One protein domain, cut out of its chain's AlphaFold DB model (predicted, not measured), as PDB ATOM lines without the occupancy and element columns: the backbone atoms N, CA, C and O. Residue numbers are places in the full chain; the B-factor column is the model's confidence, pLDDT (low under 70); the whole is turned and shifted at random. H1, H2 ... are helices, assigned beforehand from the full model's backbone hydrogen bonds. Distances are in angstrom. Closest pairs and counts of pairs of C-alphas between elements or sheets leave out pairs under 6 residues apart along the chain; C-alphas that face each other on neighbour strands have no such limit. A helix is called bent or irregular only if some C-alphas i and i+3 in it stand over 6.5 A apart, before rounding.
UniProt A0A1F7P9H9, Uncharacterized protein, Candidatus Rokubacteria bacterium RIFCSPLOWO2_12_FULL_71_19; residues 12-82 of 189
ATOM      1  N   THR A  12     -34.029   2.581  42.976       62.47
ATOM      2  CA  THR A  12     -34.525   1.411  43.720       62.47
ATOM      3  C   THR A  12     -34.072   0.076  43.126       62.47
ATOM      4  O   THR A  12     -33.648  -0.801  43.876       62.47
ATOM      5  N   LEU A  13     -34.072  -0.069  41.796       64.31
ATOM      6  CA  LEU A  13     -33.753  -1.342  41.134       64.31
ATOM      7  C   LEU A  13     -32.261  -1.706  41.238       64.31
ATOM      8  O   LEU A  13     -31.909  -2.830  41.589       64.31
ATOM      9  N   GLN A  14     -31.376  -0.733  41.014       63.03
ATOM     10  CA  GLN A  14     -29.926  -0.924  41.138       63.03
ATOM     11  C   GLN A  14     -29.504  -1.212  42.586       63.03
ATOM     12  O   GLN A  14     -28.627  -2.039  42.831       63.03
ATOM     13  N   ARG A  15     -30.160  -0.569  43.560       67.56
ATOM     14  CA  ARG A  15     -29.892  -0.788  44.987       67.56
ATOM     15  C   ARG A  15     -30.376  -2.161  45.448       67.56
ATOM     16  O   ARG A  15     -29.672  -2.811  46.213       67.56
ATOM     17  N   ALA A  16     -31.514  -2.630  44.936       75.38
ATOM     18  CA  ALA A  16     -31.977  -3.997  45.157       75.38
ATOM     19  C   ALA A  16     -30.995  -5.027  44.566       75.38
ATOM     20  O   ALA A  16     -30.606  -5.957  45.268       75.38
ATOM     21  N   GLY A  17     -30.517  -4.818  43.333       76.88
ATOM     22  CA  GLY A  17     -29.515  -5.686  42.703       76.88
ATOM     23  C   GLY A  17     -28.204  -5.772  43.493       76.88
ATOM     24  O   GLY A  17     -27.693  -6.865  43.717       76.88
ATOM     25  N   ALA A  18     -27.703  -4.639  43.997       77.00
ATOM     26  CA  ALA A  18     -26.503  -4.602  44.833       77.00
ATOM     27  C   ALA A  18     -26.676  -5.376  46.152       77.00
ATOM     28  O   ALA A  18     -25.765  -6.082  46.577       77.00
ATOM     29  N   ILE A  19     -27.849  -5.268  46.787       82.38
ATOM     30  CA  ILE A  19     -28.162  -5.992  48.026       82.38
ATOM     31  C   ILE A  19     -28.234  -7.499  47.766       82.38
ATOM     32  O   ILE A  19     -27.637  -8.269  48.511       82.38
ATOM     33  N   VAL A  20     -28.919  -7.925  46.702       83.12
ATOM     34  CA  VAL A  20     -29.038  -9.349  46.349       83.12
ATOM     35  C   VAL A  20     -27.673  -9.942  46.008       83.12
ATOM     36  O   VAL A  20     -27.344 -11.020  46.492       83.12
ATOM     37  N   PHE A  21     -26.847  -9.221  45.248       82.94
ATOM     38  CA  PHE A  21     -25.481  -9.645  44.947       82.94
ATOM     39  C   PHE A  21     -24.616  -9.740  46.211       82.94
ATOM     40  O   PHE A  21     -23.933 -10.741  46.419       82.94
ATOM     41  N   ALA A  22     -24.684  -8.739  47.094       84.88
ATOM     42  CA  ALA A  22     -23.965  -8.760  48.363       84.88
ATOM     43  C   ALA A  22     -24.401  -9.946  49.235       84.88
ATOM     44  O   ALA A  22     -23.549 -10.634  49.787       84.88
ATOM     45  N   LEU A  23     -25.700 -10.240  49.315       88.81
ATOM     46  CA  LEU A  23     -26.208 -11.407  50.040       88.81
ATOM     47  C   LEU A  23     -25.729 -12.718  49.403       88.81
ATOM     48  O   LEU A  23     -25.243 -13.592  50.116       88.81
ATOM     49  N   ALA A  24     -25.788 -12.835  48.075       87.56
ATOM     50  CA  ALA A  24     -25.319 -14.013  47.348       87.56
ATOM     51  C   ALA A  24     -23.803 -14.242  47.470       87.56
ATOM     52  O   ALA A  24     -23.357 -15.375  47.339       87.56
ATOM     53  N   ALA A  25     -23.010 -13.202  47.736       88.38
ATOM     54  CA  ALA A  25     -21.563 -13.308  47.910       88.38
ATOM     55  C   ALA A  25     -21.139 -13.498  49.378       88.38
ATOM     56  O   ALA A  25     -20.282 -14.327  49.681       88.38
ATOM     57  N   ILE A  26     -21.739 -12.743  50.303       90.06
ATOM     58  CA  ILE A  26     -21.364 -12.734  51.724       90.06
ATOM     59  C   ILE A  26     -21.855 -14.000  52.424       90.06
ATOM     60  O   ILE A  26     -21.128 -14.570  53.235       90.06
ATOM     61  N   LEU A  27     -23.071 -14.457  52.122       91.69
ATOM     62  CA  LEU A  27     -23.695 -15.564  52.846       91.69
ATOM     63  C   LEU A  27     -22.951 -16.897  52.623       91.69
ATOM     64  O   LEU A  27     -22.632 -17.552  53.618       91.69
ATOM     65  N   PRO A  28     -22.548 -17.270  51.390       89.62
ATOM     66  CA  PRO A  28     -21.694 -18.438  51.175       89.62
ATOM     67  C   PRO A  28     -20.301 -18.286  51.789       89.62
ATOM     68  O   PRO A  28     -19.758 -19.257  52.310       89.62
ATOM     69  N   LEU A  29     -19.724 -17.079  51.764       92.44
ATOM     70  CA  LEU A  29     -18.398 -16.821  52.331       92.44
ATOM     71  C   LEU A  29     -18.396 -16.989  53.857       92.44
ATOM     72  O   LEU A  29     -17.491 -17.612  54.409       92.44
ATOM     73  N   LEU A  30     -19.432 -16.483  54.531       92.00
ATOM     74  CA  LEU A  30     -19.637 -16.683  55.964       92.00
ATOM     75  C   LEU A  30     -19.856 -18.158  56.292       92.00
ATOM     76  O   LEU A  30     -19.272 -18.653  57.250       92.00
ATOM     77  N   LEU A  31     -20.644 -18.870  55.485       92.38
ATOM     78  CA  LEU A  31     -20.918 -20.289  55.700       92.38
ATOM     79  C   LEU A  31     -19.649 -21.141  55.529       92.38
ATOM     80  O   LEU A  31     -19.371 -22.013  56.352       92.38
ATOM     81  N   LEU A  32     -18.825 -20.837  54.524       89.31
ATOM     82  CA  LEU A  32     -17.514 -21.454  54.331       89.31
ATOM     83  C   LEU A  32     -16.565 -21.144  55.499       89.31
ATOM     84  O   LEU A  32     -15.933 -22.048  56.041       89.31
ATOM     85  N   SER A  33     -16.477 -19.874  55.903       90.19
ATOM     86  CA  SER A  33     -15.628 -19.440  57.017       90.19
ATOM     87  C   SER A  33     -16.040 -20.095  58.337       90.19
ATOM     88  O   SER A  33     -15.178 -20.587  59.062       90.19
ATOM     89  N   TYR A  34     -17.344 -20.176  58.609       92.62
ATOM     90  CA  TYR A  34     -17.898 -20.867  59.769       92.62
ATOM     91  C   TYR A  34     -17.580 -22.364  59.741       92.62
ATOM     92  O   TYR A  34     -17.138 -22.914  60.742       92.62
ATOM     93  N   THR A  35     -17.712 -23.014  58.583       90.00
ATOM     94  CA  THR A  35     -17.356 -24.434  58.428       90.00
ATOM     95  C   THR A  35     -15.872 -24.662  58.732       90.00
ATOM     96  O   THR A  35     -15.512 -25.590  59.449       90.00
ATOM     97  N   LEU A  36     -14.982 -23.790  58.248       89.44
ATOM     98  CA  LEU A  36     -13.549 -23.870  58.553       89.44
ATOM     99  C   LEU A  36     -13.231 -23.580  60.028       89.44
ATOM    100  O   LEU A  36     -12.262 -24.139  60.551       89.44
ATOM    101  N   TYR A  37     -14.014 -22.713  60.675       90.06
ATOM    102  CA  TYR A  37     -13.923 -22.443  62.110       90.06
ATOM    103  C   TYR A  37     -14.301 -23.677  62.930       90.06
ATOM    104  O   TYR A  37     -13.513 -24.099  63.772       90.06
ATOM    105  N   ASP A  38     -15.450 -24.284  62.631       91.38
ATOM    106  CA  ASP A  38     -15.965 -25.468  63.327       91.38
ATOM    107  C   ASP A  38     -15.029 -26.678  63.173       91.38
ATOM    108  O   ASP A  38     -14.730 -27.384  64.133       91.38
ATOM    109  N   LEU A  39     -14.436 -26.853  61.986       90.31
ATOM    110  CA  LEU A  39     -13.429 -27.890  61.734       90.31
ATOM    111  C   LEU A  39     -12.053 -27.591  62.369       90.31
ATOM    112  O   LEU A  39     -11.114 -28.373  62.191       90.31
ATOM    113  N   GLY A  40     -11.879 -26.447  63.042       86.31
ATOM    114  CA  GLY A  40     -10.589 -26.002  63.582       86.31
ATOM    115  C   GLY A  40      -9.505 -25.834  62.508       86.31
ATOM    116  O   GLY A  40      -8.309 -25.862  62.795       86.31
ATOM    117  N   ALA A  41      -9.904 -25.700  61.241       88.31
ATOM    118  CA  ALA A  41      -9.017 -25.728  60.084       88.31
ATOM    119  C   ALA A  41      -8.522 -24.335  59.668       88.31
ATOM    120  O   ALA A  41      -7.645 -24.250  58.813       88.31
ATOM    121  N   LEU A  42      -9.025 -23.257  60.282       80.25
ATOM    122  CA  LEU A  42      -8.654 -21.864  59.976       80.25
ATOM    123  C   LEU A  42      -7.144 -21.592  60.005       80.25
ATOM    124  O   LEU A  42      -6.650 -20.768  59.238       80.25
ATOM    125  N   GLY A  43      -6.412 -22.280  60.885       82.44
ATOM    126  CA  GLY A  43      -4.959 -22.145  60.996       82.44
ATOM    127  C   GLY A  43      -4.168 -22.902  59.923       82.44
ATOM    128  O   GLY A  43      -2.952 -22.748  59.853       82.44
ATOM    129  N   LYS A  44      -4.815 -23.737  59.096       89.88
ATOM    130  CA  LYS A  44      -4.127 -24.531  58.071       89.88
ATOM    131  C   LYS A  44      -3.882 -23.688  56.814       89.88
ATOM    132  O   LYS A  44      -4.825 -23.084  56.300       89.88
ATOM    133  N   PRO A  45      -2.670 -23.726  56.231       85.81
ATOM    134  CA  PRO A  45      -2.344 -22.930  55.045       85.81
ATOM    135  C   PRO A  45      -3.236 -23.280  53.844       85.81
ATOM    136  O   PRO A  45      -3.623 -22.403  53.081       85.81
ATOM    137  N   GLN A  46      -3.654 -24.543  53.706       85.50
ATOM    138  CA  GLN A  46      -4.583 -24.966  52.650       85.50
ATOM    139  C   GLN A  46      -5.969 -24.317  52.779       85.50
ATOM    140  O   GLN A  46      -6.549 -23.902  51.777       85.50
ATOM    141  N   ALA A  47      -6.485 -24.180  54.004       86.25
ATOM    142  CA  ALA A  47      -7.754 -23.503  54.256       86.25
ATOM    143  C   ALA A  47      -7.644 -21.993  53.993       86.25
ATOM    144  O   ALA A  47      -8.562 -21.401  53.430       86.25
ATOM    145  N   GLN A  48      -6.500 -21.386  54.328       87.00
ATOM    146  CA  GLN A  48      -6.223 -19.977  54.041       87.00
ATOM    147  C   GLN A  48      -6.165 -19.691  52.539       87.00
ATOM    148  O   GLN A  48      -6.731 -18.695  52.098       87.00
ATOM    149  N   VAL A  49      -5.551 -20.572  51.741       90.62
ATOM    150  CA  VAL A  49      -5.531 -20.437  50.274       90.62
ATOM    151  C   VAL A  49      -6.947 -20.510  49.698       90.62
ATOM    152  O   VAL A  49      -7.318 -19.666  48.885       90.62
ATOM    153  N   GLY A  50      -7.765 -21.469  50.149       87.31
ATOM    154  CA  GLY A  50      -9.162 -21.580  49.717       87.31
ATOM    155  C   GLY A  50     -10.000 -20.353  50.091       87.31
ATOM    156  O   GLY A  50     -10.740 -19.830  49.260       87.31
ATOM    157  N   LEU A  51      -9.834 -19.847  51.317       88.12
ATOM    158  CA  LEU A  51     -10.522 -18.646  51.790       88.12
ATOM    159  C   LEU A  51     -10.073 -17.392  51.025       88.12
ATOM    160  O   LEU A  51     -10.909 -16.569  50.658       88.12
ATOM    161  N   ALA A  52      -8.775 -17.264  50.741       89.31
ATOM    162  CA  ALA A  52      -8.224 -16.159  49.965       89.31
ATOM    163  C   ALA A  52      -8.740 -16.162  48.519       89.31
ATOM    164  O   ALA A  52      -9.109 -15.109  48.005       89.31
ATOM    165  N   LEU A  53      -8.830 -17.333  47.879       91.50
ATOM    166  CA  LEU A  53      -9.407 -17.472  46.538       91.50
ATOM    167  C   LEU A  53     -10.900 -17.127  46.519       91.50
ATOM    168  O   LEU A  53     -11.343 -16.391  45.638       91.50
ATOM    169  N   ALA A  54     -11.666 -17.609  47.501       90.50
ATOM    170  CA  ALA A  54     -13.088 -17.296  47.623       90.50
ATOM    171  C   ALA A  54     -13.317 -15.790  47.823       90.50
ATOM    172  O   ALA A  54     -14.123 -15.181  47.119       90.50
ATOM    173  N   LEU A  55     -12.556 -15.170  48.730       92.81
ATOM    174  CA  LEU A  55     -12.592 -13.727  48.952       92.81
ATOM    175  C   LEU A  55     -12.180 -12.955  47.691       92.81
ATOM    176  O   LEU A  55     -12.841 -11.986  47.322       92.81
ATOM    177  N   GLY A  56     -11.133 -13.407  46.998       94.00
ATOM    178  CA  GLY A  56     -10.692 -12.834  45.729       94.00
ATOM    179  C   GLY A  56     -11.796 -12.849  44.673       94.00
ATOM    180  O   GLY A  56     -12.067 -11.819  44.061       94.00
ATOM    181  N   GLY A  57     -12.500 -13.974  44.512       92.50
ATOM    182  CA  GLY A  57     -13.641 -14.086  43.600       92.50
ATOM    183  C   GLY A  57     -14.776 -13.116  43.941       92.50
ATOM    184  O   GLY A  57     -15.303 -12.449  43.050       92.50
ATOM    185  N   VAL A  58     -15.103 -12.969  45.229       92.31
ATOM    186  CA  VAL A  58     -16.103 -11.996  45.703       92.31
ATOM    187  C   VAL A  58     -15.686 -10.563  45.372       92.31
ATOM    188  O   VAL A  58     -16.497  -9.793  44.855       92.31
ATOM    189  N   LEU A  59     -14.426 -10.202  45.627       91.44
ATOM    190  CA  LEU A  59     -13.906  -8.864  45.345       91.44
ATOM    191  C   LEU A  59     -13.889  -8.560  43.843       91.44
ATOM    192  O   LEU A  59     -14.273  -7.461  43.448       91.44
ATOM    193  N   ILE A  60     -13.511  -9.529  43.005       92.06
ATOM    194  CA  ILE A  60     -13.551  -9.392  41.542       92.06
ATOM    195  C   ILE A  60     -14.993  -9.187  41.067       92.06
ATOM    196  O   ILE A  60     -15.263  -8.256  40.308       92.06
ATOM    197  N   GLY A  61     -15.933 -10.007  41.540       85.62
ATOM    198  CA  GLY A  61     -17.347  -9.865  41.192       85.62
ATOM    199  C   GLY A  61     -17.917  -8.508  41.619       85.62
ATOM    200  O   GLY A  61     -18.593  -7.843  40.834       85.62
ATOM    201  N   ALA A  62     -17.584  -8.052  42.831       83.62
ATOM    202  CA  ALA A  62     -17.967  -6.732  43.321       83.62
ATOM    203  C   ALA A  62     -17.353  -5.604  42.476       83.62
ATOM    204  O   ALA A  62     -18.051  -4.649  42.136       83.62
ATOM    205  N   TYR A  63     -16.083  -5.728  42.089       85.50
ATOM    206  CA  TYR A  63     -15.388  -4.753  41.251       85.50
ATOM    207  C   TYR A  63     -16.027  -4.623  39.862       85.50
ATOM    208  O   TYR A  63     -16.300  -3.508  39.418       85.50
ATOM    209  N   ILE A  64     -16.332  -5.744  39.199       85.75
ATOM    210  CA  ILE A  64     -17.006  -5.746  37.890       85.75
ATOM    211  C   ILE A  64     -18.382  -5.076  37.997       85.75
ATOM    212  O   ILE A  64     -18.722  -4.213  37.183       85.75
ATOM    213  N   PHE A  65     -19.154  -5.419  39.030       80.00
ATOM    214  CA  PHE A  65     -20.469  -4.829  39.267       80.00
ATOM    215  C   PHE A  65     -20.392  -3.311  39.512       80.00
ATOM    216  O   PHE A  65     -21.173  -2.544  38.945       80.00
ATOM    217  N   TRP A  66     -19.419  -2.858  40.309       79.44
ATOM    218  CA  TRP A  66     -19.167  -1.432  40.549       79.44
ATOM    219  C   TRP A  66     -18.727  -0.699  39.280       79.44
ATOM    220  O   TRP A  66     -19.203   0.406  39.020       79.44
ATOM    221  N   GLY A  67     -17.875  -1.320  38.462       80.25
ATOM    222  CA  GLY A  67     -17.468  -0.787  37.165       80.25
ATOM    223  C   GLY A  67     -18.663  -0.574  36.235       80.25
ATOM    224  O   GLY A  67     -18.840   0.520  35.704       80.25
ATOM    225  N   MET A  68     -19.539  -1.570  36.104       75.69
ATOM    226  CA  MET A  68     -20.767  -1.466  35.304       75.69
ATOM    227  C   MET A  68     -21.687  -0.333  35.792       75.69
ATOM    228  O   MET A  68     -22.224   0.430  34.989       75.69
ATOM    229  N   MET A  69     -21.828  -0.174  37.110       68.38
ATOM    230  CA  MET A  69     -22.623   0.895  37.722       68.38
ATOM    231  C   MET A  69     -22.047   2.294  37.469       68.38
ATOM    232  O   MET A  69     -22.798   3.222  37.161       68.38
ATOM    233  N   ALA A  70     -20.723   2.448  37.557       74.38
ATOM    234  CA  ALA A  70     -20.050   3.703  37.237       74.38
ATOM    235  C   ALA A  70     -20.255   4.087  35.763       74.38
ATOM    236  O   ALA A  70     -20.582   5.236  35.470       74.38
ATOM    237  N   ARG A  71     -20.176   3.109  34.849       70.56
ATOM    238  CA  ARG A  71     -20.426   3.316  33.414       70.56
ATOM    239  C   ARG A  71     -21.875   3.705  33.119       70.56
ATOM    240  O   ARG A  71     -22.106   4.625  32.344       70.56
ATOM    241  N   MET A  72     -22.854   3.088  33.783       65.94
ATOM    242  CA  MET A  72     -24.266   3.462  33.627       65.94
ATOM    243  C   MET A  72     -24.532   4.904  34.099       65.94
ATOM    244  O   MET A  72     -25.296   5.641  33.475       65.94
ATOM    245  N   ALA A  73     -23.877   5.331  35.185       63.78
ATOM    246  CA  ALA A  73     -23.971   6.700  35.687       63.78
ATOM    247  C   ALA A  73     -23.292   7.719  34.755       63.78
ATOM    248  O   ALA A  73     -23.779   8.844  34.632       63.78
ATOM    249  N   GLU A  74     -22.200   7.338  34.090       71.56
ATOM    250  CA  GLU A  74     -21.560   8.151  33.052       71.56
ATOM    251  C   GLU A  74     -22.443   8.298  31.817       71.56
ATOM    252  O   GLU A  74     -22.613   9.420  31.356       71.56
ATOM    253  N   ILE A  75     -23.071   7.219  31.340       70.69
ATOM    254  CA  ILE A  75     -23.984   7.265  30.188       70.69
ATOM    255  C   ILE A  75     -25.165   8.191  30.491       70.69
ATOM    256  O   ILE A  75     -25.406   9.136  29.748       70.69
ATOM    257  N   LEU A  76     -25.840   8.008  31.632       71.56
ATOM    258  CA  LEU A  76     -26.974   8.856  32.021       71.56
ATOM    259  C   LEU A  76     -26.578  10.329  32.210       71.56
ATOM    260  O   LEU A  76     -27.351  11.225  31.876       71.56
ATOM    261  N   ARG A  77     -25.376  10.603  32.737       66.56
ATOM    262  CA  ARG A  77     -24.856  11.975  32.860       66.56
ATOM    263  C   ARG A  77     -24.451  12.565  31.517       66.56
ATOM    264  O   ARG A  77     -24.667  13.754  31.323       66.56
ATOM    265  N   ALA A  78     -23.884  11.773  30.614       71.50
ATOM    266  CA  ALA A  78     -23.563  12.205  29.260       71.50
ATOM    267  C   ALA A  78     -24.844  12.588  28.505       71.50
ATOM    268  O   ALA A  78     -24.880  13.652  27.895       71.50
ATOM    269  N   SER A  79     -25.924  11.815  28.655       61.00
ATOM    270  CA  SER A  79     -27.245  12.146  28.100       61.00
ATOM    271  C   SER A  79     -27.861  13.395  28.741       61.00
ATOM    272  O   SER A  79     -28.416  14.234  28.043       61.00
ATOM    273  N   ALA A  80     -27.746  13.550  30.064       65.50
ATOM    274  CA  ALA A  80     -28.297  14.698  30.793       65.50
ATOM    275  C   ALA A  80     -27.510  16.007  30.587       65.50
ATOM    276  O   ALA A  80     -27.997  17.076  30.948       65.50
ATOM    277  N   LYS A  81     -26.285  15.927  30.054       55.34
ATOM    278  CA  LYS A  81     -25.425  17.084  29.776       55.34
ATOM    279  C   LYS A  81     -25.577  17.603  28.343       55.34
ATOM    280  O   LYS A  81     -24.943  18.607  28.025       55.34
ATOM    281  N   LEU A  82     -26.409  16.977  27.501       51.78
ATOM    282  CA  LEU A  82     -26.842  17.624  26.264       51.78
ATOM    283  C   LEU A  82     -27.645  18.881  26.650       51.78
ATOM    284  O   LEU A  82     -28.665  18.752  27.330       51.78
TER     285      LEU A  82
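Overview. This is residues 12 to 82 of the 189 residues of an uncharacterized protein of Candidatus Rokubacteria bacterium RIFCSPLOWO2_12_FULL_71_19 (UniProt A0A1F7P9H9). A long helical hairpin: H1 and the longer H2 lie side by side, joined at one end by residues 39 to 44, and at the other end residues 70 to 82, of which 70 to 80 belong to H2, stick out alone. The printed part has 71 residues with two named helices, H1 then H2, and no named strand; the class is all helix. It is extended, a rod spanning 59 by 22 by 9 A, with a radius of gyration of the C-alphas of 17.3 A.

Arrangement. H1, residues 12 to 38, and H2, residues 45 to 80, form a helical hairpin. They touch, H1 with residues 25 to 36 alone and H2 with residues 47 to 58 alone; the closest C-alphas, of Ala 25 and Val 58, are 6.0 A apart. They run opposite ways at a shallow tilt of 6 degrees. Every O i to N i+4 pair is within hydrogen-bond range in H2, and 22 of 23 in H1.

Along the chain. H1 begins at C-alpha 12 (-34.525, 1.411, 43.720) and is 38.1 A long. It is neither bent nor irregular, but only just: C-alphas 25 and 28 are 6.1 A apart. H2 is 51.7 A long and ends at C-alpha 80 (-28.297, 14.698, 30.793).

Size, cuts and confidence. The C-alphas farthest apart, of Gly 40 and Leu 82, are 59.7 A apart. The printed part has no cut, and the link from H1 to H2 is short. Mean pLDDT of the printed part is 81.8; residues 12 to 15, 69, 72 to 73, 77 and 79 to 82 are under 70.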